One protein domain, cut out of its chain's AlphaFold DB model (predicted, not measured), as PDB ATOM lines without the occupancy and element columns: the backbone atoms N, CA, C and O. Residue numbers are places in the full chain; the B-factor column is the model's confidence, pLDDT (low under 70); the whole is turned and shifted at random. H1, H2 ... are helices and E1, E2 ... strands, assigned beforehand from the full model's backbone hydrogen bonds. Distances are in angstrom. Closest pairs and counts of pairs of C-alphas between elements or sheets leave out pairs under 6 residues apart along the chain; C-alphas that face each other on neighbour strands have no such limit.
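What this domain is: This is residues 2 to 36 and 84 to 130 of the 242 residues of the protein "Carbamate kinase" of Phycicoccus sp (UniProt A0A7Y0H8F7). What is the overall shape? It is a loose rod of two parts set end to end: a small three-stranded sheet, E2, E4 and E5, at one end, and at the other a pair of parallel strands, E1 and E3, between two helices, H1 on one side and H2 on the other. The links E1 to E2 and E3 to E4 run from one part to the other. What is it made of? The 82 printed residues hold, along the chain, H1 E1 E2 H2 E3 E4 E5, of mixed class, helices and strands; the larger sheet has the order E2 E4 E5 and is mixed. The radius of gyration of the C-alphas is 15.0 A, and the spans are 49 by 24 by 18 A.

Where its parts are: Where is the larger sheet? E2 is residues 30 to 32, E4 is residues 110 to 114, 13.0 A long, and E5 is residues 120 to 122, with C-alpha 122 at (173.294, 183.257, 195.782). Where is the smaller sheet? E1 is residues 23 to 26, 10.4 A long, and E3 is residues 100 to 103, 9.4 A long. Where are the helices? H1 is residues 2 to 17, 22.6 A long, with C-alpha 2 at (155.047, 185.572, 186.186). H2 is residues 89 to 97, 12.2 A long.

How they stand to each other: How do E2, E4 and E5 pair? E4 is the inner strand and its pairing is staggered: residues 110 to 112 pair with E2, parallel, with N 31 and O 110 2.9 A apart, and residues 112 to 114 with E5, antiparallel, with N 113 and O 121 2.9 A apart. E4 and E5 form a hairpin, and residues 31 to 32 of E2 also pair, antiparallel, with residues 85 to 86. How do E1 and E3 pair? They are parallel at 24 degrees, with N 101 and O 23 2.8 A apart. Where do the helices come closest to them? The closest C-alphas of H1 and E1 are those of Gly 4 and Ala 26, 5.6 A; those of H2 and E3 are Val 92 and Val 102, 6.7 A. H1 and H2 are apart, neither is on the larger sheet, and in both every O i to N i+4 pair is within hydrogen-bond range.

The domain as a whole: How far does it reach? The two C-alphas farthest apart, those of Arg 17 and Arg 116, are 49.6 A apart. Is the printed part whole? Residues 37 to 83 are not printed, and C-alphas 36 and 84 are 12.4 A apart across the cut. Of the links printed whole, none is long. How confident is the model? The mean pLDDT of the printed part is 95.3, and no printed residue is under 70.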
ATOM      1  N   THR A   2     156.431 185.163 186.514       83.50
ATOM      2  CA  THR A   2     155.047 185.572 186.186       83.50
ATOM      3  C   THR A   2     154.621 186.928 186.757       83.50
ATOM      4  O   THR A   2     153.938 187.672 186.070       83.50
ATOM      5  N   ILE A   3     155.051 187.296 187.973       90.06
ATOM      6  CA  ILE A   3     154.637 188.566 188.604       90.06
ATOM      7  C   ILE A   3     155.132 189.780 187.809       90.06
ATOM      8  O   ILE A   3     154.327 190.633 187.457       90.06
ATOM      9  N   GLY A   4     156.431 189.841 187.490       92.50
ATOM     10  CA  GLY A   4     157.001 190.954 186.722       92.50
ATOM     11  C   GLY A   4     156.353 191.094 185.345       92.50
ATOM     12  O   GLY A   4     155.967 192.191 184.961       92.50
ATOM     13  N   PHE A   5     156.131 189.972 184.655       93.88
ATOM     14  CA  PHE A   5     155.401 189.942 183.386       93.88
ATOM     15  C   PHE A   5     153.975 190.503 183.512       93.88
ATOM     16  O   PHE A   5     153.574 191.359 182.726       93.88
ATOM     17  N   THR A   6     153.214 190.054 184.516       95.62
ATOM     18  CA  THR A   6     151.853 190.552 184.758       95.62
ATOM     19  C   THR A   6     151.853 192.043 185.083       95.62
ATOM     20  O   THR A   6     151.007 192.768 184.559       95.62
ATOM     21  N   MET A   7     152.794 192.509 185.911       95.19
ATOM     22  CA  MET A   7     152.918 193.924 186.269       95.19
ATOM     23  C   MET A   7     153.201 194.785 185.040       95.19
ATOM     24  O   MET A   7     152.448 195.721 184.800       95.19
ATOM     25  N   VAL A   8     154.208 194.434 184.230       96.12
ATOM     26  CA  VAL A   8     154.554 195.170 182.999       96.12
ATOM     27  C   VAL A   8     153.343 195.262 182.073       96.12
ATOM     28  O   VAL A   8     152.879 196.361 181.792       96.12
ATOM     29  N   ASN A   9     152.743 194.126 181.708       95.12
ATOM     30  CA  ASN A   9     151.606 194.109 180.782       95.12
ATOM     31  C   ASN A   9     150.398 194.909 181.281       95.12
ATOM     32  O   ASN A   9     149.665 195.504 180.488       95.12
ATOM     33  N   THR A  10     150.133 194.864 182.588       95.81
ATOM     34  CA  THR A  10     148.965 195.529 183.175       95.81
ATOM     35  C   THR A  10     149.205 197.026 183.300       95.81
ATOM     36  O   THR A  10     148.321 197.806 182.953       95.81
ATOM     37  N   LEU A  11     150.395 197.433 183.746       95.81
ATOM     38  CA  LEU A  11     150.768 198.838 183.874       95.81
ATOM     39  C   LEU A  11     150.852 199.511 182.506       95.81
ATOM     40  O   LEU A  11     150.211 200.539 182.330       95.81
ATOM     41  N   GLU A  12     151.525 198.916 181.518       95.50
ATOM     42  CA  GLU A  12     151.599 199.482 180.162       95.50
ATOM     43  C   GLU A  12     150.208 199.672 179.555       95.50
ATOM     44  O   GLU A  12     149.890 200.734 179.025       95.50
ATOM     45  N   ARG A  13     149.330 198.669 179.688       95.12
ATOM     46  CA  ARG A  13     147.950 198.763 179.198       95.12
ATOM     47  C   ARG A  13     147.164 199.873 179.893       95.12
ATOM     48  O   ARG A  13     146.392 200.567 179.235       95.12
ATOM     49  N   SER A  14     147.297 199.998 181.210       95.50
ATOM     50  CA  SER A  14     146.590 201.018 181.987       95.50
ATOM     51  C   SER A  14     147.110 202.421 181.677       95.50
ATOM     52  O   SER A  14     146.303 203.316 181.443       95.50
ATOM     53  N   LEU A  15     148.429 202.598 181.583       95.25
ATOM     54  CA  LEU A  15     149.069 203.863 181.216       95.25
ATOM     55  C   LEU A  15     148.668 204.300 179.803       95.25
ATOM     56  O   LEU A  15     148.238 205.436 179.620       95.25
ATOM     57  N   ALA A  16     148.673 203.382 178.834       93.69
ATOM     58  CA  ALA A  16     148.238 203.671 177.469       93.69
ATOM     59  C   ALA A  16     146.770 204.129 177.400       93.69
ATOM     60  O   ALA A  16     146.442 205.052 176.658       93.69
ATOM     61  N   ARG A  17     145.871 203.531 178.198       95.94
ATOM     62  CA  ARG A  17     144.459 203.965 178.282       95.94
ATOM     63  C   ARG A  17     144.294 205.363 178.872       95.94
ATOM     64  O   ARG A  17     143.315 206.028 178.551       95.94
ATOM     65  N   LEU A  18     145.224 205.782 179.725       95.31
ATOM     66  CA  LEU A  18     145.269 207.122 180.308       95.31
ATOM     67  C   LEU A  18     145.998 208.135 179.409       95.31
ATOM     68  O   LEU A  18     146.063 209.309 179.759       95.31
ATOM     69  N   GLY A  19     146.539 207.706 178.260       95.25
ATOM     70  CA  GLY A  19     147.346 208.560 177.384       95.25
ATOM     71  C   GLY A  19     148.725 208.900 177.959       95.25
ATOM     72  O   GLY A  19     149.318 209.899 177.563       95.25
ATOM     73  N   CYS A  20     149.230 208.104 178.907       93.31
ATOM     74  CA  CYS A  20     150.569 208.261 179.464       93.31
ATOM     75  C   CYS A  20     151.588 207.455 178.643       93.31
ATOM     76  O   CYS A  20     151.513 206.229 178.605       93.31
ATOM     77  N   ASP A  21     152.592 208.133 178.081       88.25
ATOM     78  CA  ASP A  21     153.680 207.520 177.294       88.25
ATOM     79  C   ASP A  21     154.799 206.885 178.148       88.25
ATOM     80  O   ASP A  21     155.853 206.493 177.635       88.25
ATOM     81  N   ALA A  22     154.593 206.774 179.464       90.50
ATOM     82  CA  ALA A  22     155.559 206.164 180.366       90.50
ATOM     83  C   ALA A  22     155.732 204.672 180.044       90.50
ATOM     84  O   ALA A  22     154.770 203.903 179.987       90.50
ATOM     85  N   ARG A  23     156.983 204.255 179.854       94.00
ATOM     86  CA  ARG A  23     157.342 202.857 179.587       94.00
ATOM     87  C   ARG A  23     157.499 202.103 180.895       94.00
ATOM     88  O   ARG A  23     157.886 202.697 181.897       94.00
ATOM     89  N   VAL A  24     157.261 200.795 180.893       97.62
ATOM     90  CA  VAL A  24     157.404 199.974 182.103       97.62
ATOM     91  C   VAL A  24     158.527 198.964 181.909       97.62
ATOM     92  O   VAL A  24     158.610 198.301 180.879       97.62
ATOM     93  N   ALA A  25     159.403 198.823 182.899       97.06
ATOM     94  CA  ALA A  25     160.467 197.823 182.883       97.06
ATOM     95  C   ALA A  25     160.458 197.015 184.179       97.06
ATOM     96  O   ALA A  25     160.489 197.586 185.264       97.06
ATOM     97  N   ALA A  26     160.456 195.686 184.071       97.00
ATOM     98  CA  ALA A  26     160.709 194.804 185.205       97.00
ATOM     99  C   ALA A  26     162.138 194.269 185.138       97.00
ATOM    100  O   ALA A  26     162.521 193.661 184.137       97.00
ATOM    101  N   ILE A  27     162.909 194.462 186.206       96.50
ATOM    102  CA  ILE A  27     164.309 194.038 186.261       96.50
ATOM    103  C   ILE A  27     164.515 192.907 187.268       96.50
ATOM    104  O   ILE A  27     163.932 192.882 188.355       96.50
ATOM    105  N   VAL A  28     165.383 191.958 186.914       96.12
ATOM    106  CA  VAL A  28     165.896 190.982 187.882       96.12
ATOM    107  C   VAL A  28     166.739 191.749 188.891       96.12
ATOM    108  O   VAL A  28     167.630 192.497 188.508       96.12
ATOM    109  N   THR A  29     166.417 191.592 190.171       97.56
ATOM    110  CA  THR A  29     167.040 192.349 191.258       97.56
ATOM    111  C   THR A  29     167.705 191.394 192.235       97.56
ATOM    112  O   THR A  29     167.068 190.438 192.683       97.56
ATOM    113  N   ARG A  30     168.959 191.662 192.579       97.94
ATOM    114  CA  ARG A  30     169.745 190.988 193.609       97.94
ATOM    115  C   ARG A  30     169.897 191.918 194.803       97.94
ATOM    116  O   ARG A  30     170.229 193.095 194.651       97.94
ATOM    117  N   THR A  31     169.696 191.365 195.988       98.44
ATOM    118  CA  THR A  31     169.797 192.099 197.244       98.44
ATOM    119  C   THR A  31     170.891 191.464 198.081       98.44
ATOM    120  O   THR A  31     170.830 190.282 198.425       98.44
ATOM    121  N   ARG A  32     171.925 192.246 198.375       98.00
ATOM    122  CA  ARG A  32     173.044 191.824 199.202       98.00
ATOM    123  C   ARG A  32     172.617 191.728 200.658       98.00
ATOM    124  O   ARG A  32     171.980 192.647 201.175       98.00
ATOM    125  N   VAL A  33     173.057 190.665 201.313       97.81
ATOM    126  CA  VAL A  33     172.892 190.413 202.747       97.81
ATOM    127  C   VAL A  33     174.251 190.100 203.385       97.81
ATOM    128  O   VAL A  33     175.242 189.916 202.667       97.81
ATOM    129  N   ASP A  34     174.334 190.102 204.717       96.31
ATOM    130  CA  ASP A  34     175.532 189.632 205.429       96.31
ATOM    131  C   ASP A  34     175.534 188.099 205.461       96.31
ATOM    132  O   ASP A  34     174.519 187.497 205.784       96.31
ATOM    133  N   ALA A  35     176.663 187.459 205.158       94.50
ATOM    134  CA  ALA A  35     176.792 186.005 205.264       94.50
ATOM    135  C   ALA A  35     176.693 185.500 206.716       94.50
ATOM    136  O   ALA A  35     176.375 184.334 206.927       94.50
ATOM    137  N   ASN A  36     176.955 186.370 207.696       94.88
ATOM    138  CA  ASN A  36     176.863 186.065 209.125       94.88
ATOM    139  C   ASN A  36     175.604 186.661 209.774       94.88
ATOM    140  O   ASN A  36     175.573 186.852 210.989       94.88
ATOM    141  N   LEU A  84     170.977 194.721 202.848       97.00
ATOM    142  CA  LEU A  84     172.057 195.704 202.981       97.00
ATOM    143  C   LEU A  84     172.193 196.606 201.757       97.00
ATOM    144  O   LEU A  84     172.518 197.784 201.888       97.00
ATOM    145  N   GLU A  85     171.991 196.059 200.558       97.62
ATOM    146  CA  GLU A  85     172.193 196.786 199.303       97.62
ATOM    147  C   GLU A  85     171.393 196.139 198.169       97.62
ATOM    148  O   GLU A  85     171.464 194.927 197.983       97.62
ATOM    149  N   VAL A  86     170.674 196.932 197.375       98.25
ATOM    150  CA  VAL A  86     170.092 196.460 196.112       98.25
ATOM    151  C   VAL A  86     171.109 196.712 195.001       98.25
ATOM    152  O   VAL A  86     171.372 197.865 194.655       98.25
ATOM    153  N   LEU A  87     171.689 195.648 194.442       97.94
ATOM    154  CA  LEU A  87     172.834 195.760 193.527       97.94
ATOM    155  C   LEU A  87     172.480 196.477 192.220       97.94
ATOM    156  O   LEU A  87     173.305 197.187 191.653       97.94
ATOM    157  N   GLU A  88     171.242 196.330 191.752       98.06
ATOM    158  CA  GLU A  88     170.761 196.966 190.524       98.06
ATOM    159  C   GLU A  88     170.235 198.396 190.730       98.06
ATOM    160  O   GLU A  88     169.660 198.960 189.801       98.06
ATOM    161  N   THR A  89     170.456 199.027 191.891       98.31
ATOM    162  CA  THR A  89     170.060 200.434 192.120       98.31
ATOM    163  C   THR A  89     170.554 201.386 191.014       98.31
ATOM    164  O   THR A  89     169.736 202.161 190.516       98.31
ATOM    165  N   PRO A  90     171.813 201.316 190.524       98.38
ATOM    166  CA  PRO A  90     172.255 202.174 189.417       98.38
ATOM    167  C   PRO A  90     171.450 201.968 188.121       98.38
ATOM    168  O   PRO A  90     171.160 202.923 187.397       98.38
ATOM    169  N   THR A  91     171.039 200.729 187.840       98.38
ATOM    170  CA  THR A  91     170.168 200.400 186.701       98.38
ATOM    171  C   THR A  91     168.773 200.986 186.894       98.38
ATOM    172  O   THR A  91     168.218 201.556 185.956       98.38
ATOM    173  N   VAL A  92     168.215 200.885 188.107       98.38
ATOM    174  CA  VAL A  92     166.922 201.494 188.461       98.38
ATOM    175  C   VAL A  92     166.966 203.002 188.228       98.38
ATOM    176  O   VAL A  92     166.117 203.519 187.508       98.38
ATOM    177  N   LEU A  93     167.982 203.691 188.753       98.31
ATOM    178  CA  LEU A  93     168.167 205.135 188.575       98.31
ATOM    179  C   LEU A  93     168.279 205.531 187.100       98.31
ATOM    180  O   LEU A  93     167.643 206.489 186.669       98.31
ATOM    181  N   THR A  94     169.026 204.760 186.305       98.31
ATOM    182  CA  THR A  94     169.161 204.996 184.857       98.31
ATOM    183  C   THR A  94     167.808 204.916 184.142       98.31
ATOM    184  O   THR A  94     167.496 205.755 183.299       98.31
ATOM    185  N   LEU A  95     166.987 203.921 184.481       97.81
ATOM    186  CA  LEU A  95     165.662 203.741 183.888       97.81
ATOM    187  C   LEU A  95     164.680 204.833 184.337       97.81
ATOM    188  O   LEU A  95     163.955 205.368 183.500       97.81
ATOM    189  N   ILE A  96     164.695 205.204 185.622       96.56
ATOM    190  CA  ILE A  96     163.892 206.316 186.153       96.56
ATOM    191  C   ILE A  96     164.246 207.617 185.423       96.56
ATOM    192  O   ILE A  96     163.353 208.297 184.923       96.56
ATOM    193  N   ALA A  97     165.538 207.927 185.275       96.44
ATOM    194  CA  ALA A  97     166.004 209.112 184.553       96.44
ATOM    195  C   ALA A  97     165.585 209.115 183.070       96.44
ATOM    196  O   ALA A  97     165.386 210.175 182.479       96.44
ATOM    197  N   ALA A  98     165.409 207.934 182.469       96.31
ATOM    198  CA  ALA A  98     164.892 207.768 181.112       96.31
ATOM    199  C   ALA A  98     163.349 207.793 181.016       96.31
ATOM    200  O   ALA A  98     162.806 207.567 179.934       96.31
ATOM    201  N   GLY A  99     162.634 208.046 182.119       94.00
ATOM    202  CA  GLY A  99     161.171 208.151 182.158       94.00
ATOM    203  C   GLY A  99     160.430 206.815 182.272       94.00
ATOM    204  O   GLY A  99     159.249 206.740 181.928       94.00
ATOM    205  N   TYR A 100     161.099 205.748 182.718       97.12
ATOM    206  CA  TYR A 100     160.455 204.452 182.938       97.12
ATOM    207  C   TYR A 100     159.802 204.362 184.322       97.12
ATOM    208  O   TYR A 100     160.378 204.764 185.332       97.12
ATOM    209  N   VAL A 101     158.649 203.697 184.381       97.31
ATOM    210  CA  VAL A 101     158.118 203.084 185.602       97.31
ATOM    211  C   VAL A 101     158.843 201.756 185.813       97.31
ATOM    212  O   VAL A 101     158.747 200.840 184.991       97.31
ATOM    213  N   VAL A 102     159.587 201.636 186.910       97.81
ATOM    214  CA  VAL A 102     160.456 200.477 187.154       97.81
ATOM    215  C   VAL A 102     159.845 199.545 188.198       97.81
ATOM    216  O   VAL A 102     159.564 199.943 189.324       97.81
ATOM    217  N   VAL A 103     159.688 198.273 187.838       97.69
ATOM    218  CA  VAL A 103     159.336 197.178 188.747       97.69
ATOM    219  C   VAL A 103     160.626 196.465 189.150       97.69
ATOM    220  O   VAL A 103     161.264 195.792 188.338       97.69
ATOM    221  N   ALA A 104     161.015 196.602 190.414       97.19
ATOM    222  CA  ALA A 104     162.250 196.044 190.964       97.19
ATOM    223  C   ALA A 104     161.998 195.340 192.306       97.19
ATOM    224  O   ALA A 104     160.885 195.356 192.831       97.19
ATOM    225  N   ALA A 105     163.033 194.689 192.842       95.69
ATOM    226  CA  ALA A 105     163.033 194.040 194.157       95.69
ATOM    227  C   ALA A 105     161.866 193.055 194.377       95.69
ATOM    228  O   ALA A 105     161.354 192.901 195.487       95.69
ATOM    229  N   GLY A 106     161.437 192.360 193.315       93.06
ATOM    230  CA  GLY A 106     160.348 191.388 193.388       93.06
ATOM    231  C   GLY A 106     160.606 190.337 194.473       93.06
ATOM    232  O   GLY A 106     161.590 189.605 194.406       93.06
ATOM    233  N   GLY A 107     159.728 190.276 195.480       89.31
ATOM    234  CA  GLY A 107     159.871 189.368 196.623       89.31
ATOM    235  C   GLY A 107     160.990 189.724 197.614       89.31
ATOM    236  O   GLY A 107     161.366 188.857 198.388       89.31
ATOM    237  N   GLY A 108     161.517 190.954 197.585       93.25
ATOM    238  CA  GLY A 108     162.703 191.372 198.352       93.25
ATOM    239  C   GLY A 108     164.016 191.266 197.564       93.25
ATOM    240  O   GLY A 108     165.070 191.658 198.057       93.25
ATOM    241  N   GLY A 109     163.963 190.784 196.317       95.69
ATOM    242  CA  GLY A 109     165.142 190.523 195.492       95.69
ATOM    243  C   GLY A 109     165.802 189.179 195.802       95.69
ATOM    244  O   GLY A 109     165.503 188.517 196.793       95.69
ATOM    245  N   ILE A 110     166.679 188.746 194.898       97.00
ATOM    246  CA  ILE A 110     167.418 187.488 195.015       97.00
ATOM    247  C   ILE A 110     168.534 187.694 196.050       97.00
ATOM    248  O   ILE A 110     169.413 188.524 195.801       97.00
ATOM    249  N   PRO A 111     168.523 186.982 197.190       97.50
ATOM    250  CA  PRO A 111     169.543 187.134 198.220       97.50
ATOM    251  C   PRO A 111     170.912 186.675 197.721       97.50
ATOM    252  O   PRO A 111     171.069 185.568 197.198       97.50
ATOM    253  N   VAL A 112     171.912 187.533 197.908       97.94
ATOM    254  CA  VAL A 112     173.307 187.245 197.566       97.94
ATOM    255  C   VAL A 112     174.255 187.720 198.664       97.94
ATOM    256  O   VAL A 112     173.979 188.697 199.358       97.94
ATOM    257  N   VAL A 113     175.403 187.066 198.793       97.56
ATOM    258  CA  VAL A 113     176.515 187.499 199.655       97.56
ATOM    259  C   VAL A 113     177.708 187.900 198.790       97.56
ATOM    260  O   VAL A 113     177.811 187.468 197.643       97.56
ATOM    261  N   ARG A 114     178.591 188.761 199.312       95.50
ATOM    262  CA  ARG A 114     179.849 189.099 198.626       95.50
ATOM    263  C   ARG A 114     180.873 187.998 198.861       95.50
ATOM    264  O   ARG A 114     181.125 187.621 200.005       95.50
ATOM    265  N   ASP A 115     181.484 187.548 197.778       93.50
ATOM    266  CA  ASP A 115     182.565 186.575 197.810       93.50
ATOM    267  C   ASP A 115     183.904 187.258 198.124       93.50
ATOM    268  O   ASP A 115     184.063 188.477 198.001       93.50
ATOM    269  N   ARG A 116     184.899 186.465 198.538       90.56
ATOM    270  CA  ARG A 116     186.234 186.982 198.902       90.56
ATOM    271  C   ARG A 116     186.983 187.610 197.724       90.56
ATOM    272  O   ARG A 116     187.869 188.427 197.944       90.56
ATOM    273  N   ASP A 117     186.650 187.215 196.502       91.75
ATOM    274  CA  ASP A 117     187.234 187.713 195.254       91.75
ATOM    275  C   ASP A 117     186.493 188.940 194.683       91.75
ATOM    276  O   ASP A 117     186.853 189.440 193.618       91.75
ATOM    277  N   GLY A 118     185.477 189.448 195.392       86.75
ATOM    278  CA  GLY A 118     184.660 190.586 194.967       86.75
ATOM    279  C   GLY A 118     183.432 190.211 194.130       86.75
ATOM    280  O   GLY A 118     182.655 191.105 193.783       86.75
ATOM    281  N   GLY A 119     183.231 188.921 193.835       93.88
ATOM    282  CA  GLY A 119     182.020 188.389 193.218       93.88
ATOM    283  C   GLY A 119     180.800 188.402 194.146       93.88
ATOM    284  O   GLY A 119     180.837 188.916 195.270       93.88
ATOM    285  N   VAL A 120     179.691 187.843 193.655       96.56
ATOM    286  CA  VAL A 120     178.496 187.590 194.469       96.56
ATOM    287  C   VAL A 120     177.949 186.193 194.211       96.56
ATOM    288  O   VAL A 120     177.806 185.782 193.057       96.56
ATOM    289  N   SER A 121     177.549 185.522 195.286       96.81
ATOM    290  CA  SER A 121     176.968 184.181 195.257       96.81
ATOM    291  C   SER A 121     175.576 184.176 195.878       96.81
ATOM    292  O   SER A 121     175.316 184.870 196.862       96.81
ATOM    293  N   GLY A 122     174.658 183.415 195.277       96.31
ATOM    294  CA  GLY A 122     173.294 183.257 195.782       96.31
ATOM    295  C   GLY A 122     173.255 182.434 197.066       96.31
ATOM    296  O   GLY A 122     174.003 181.469 197.205       96.31
ATOM    297  N   VAL A 123     172.363 182.801 197.982       94.75
ATOM    298  CA  VAL A 123     172.137 182.077 199.242       94.75
ATOM    299  C   VAL A 123     170.663 181.730 199.403       94.75
ATOM    300  O   VAL A 123     169.792 182.404 198.861       94.75
ATOM    301  N   GLU A 124     170.352 180.666 200.136       90.81
ATOM    302  CA  GLU A 124     168.961 180.280 200.379       90.81
ATOM    303  C   GLU A 124     168.365 181.109 201.519       90.81
ATOM    304  O   GLU A 124     168.532 180.800 202.697       90.81
ATOM    305  N   ALA A 125     167.657 182.180 201.168       93.19
ATOM    306  CA  ALA A 125     166.931 183.008 202.123       93.19
ATOM    307  C   ALA A 125     165.718 183.679 201.466       93.19
ATOM    308  O   ALA A 125     165.561 183.666 200.243       93.19
ATOM    309  N   VAL A 126     164.859 184.297 202.272       93.88
ATOM    310  CA  VAL A 126     163.816 185.201 201.781       93.88
ATOM    311  C   VAL A 126     163.956 186.524 202.502       93.88
ATOM    312  O   VAL A 126     163.794 186.601 203.713       93.88
ATOM    313  N   ILE A 127     164.232 187.573 201.739       94.19
ATOM    314  CA  ILE A 127     164.420 188.911 202.283       94.19
ATOM    315  C   ILE A 127     163.054 189.569 202.479       94.19
ATOM    316  O   ILE A 127     162.124 189.389 201.684       94.19
ATOM    317  N   ASP A 128     162.914 190.349 203.545       92.69
ATOM    318  CA  ASP A 128     161.710 191.136 203.745       92.69
ATOM    319  C   ASP A 128     161.543 192.197 202.639       92.69
ATOM    320  O   ASP A 128     162.388 193.071 202.430       92.69
ATOM    321  N   LYS A 129     160.428 192.102 201.909       93.00
ATOM    322  CA  LYS A 129     160.102 193.005 200.800       93.00
ATOM    323  C   LYS A 129     159.865 194.448 201.246       93.00
ATOM    324  O   LYS A 129     160.174 195.349 200.475       93.00
ATOM    325  N   ASP A 130     159.333 194.662 202.449       95.50
ATOM    326  CA  ASP A 130     159.006 195.993 202.954       95.50
ATOM    327  C   ASP A 130     160.317 196.687 203.381       95.50
ATOM    328  O   ASP A 130     160.581 197.811 202.955       95.50
TER     329      ASP A 130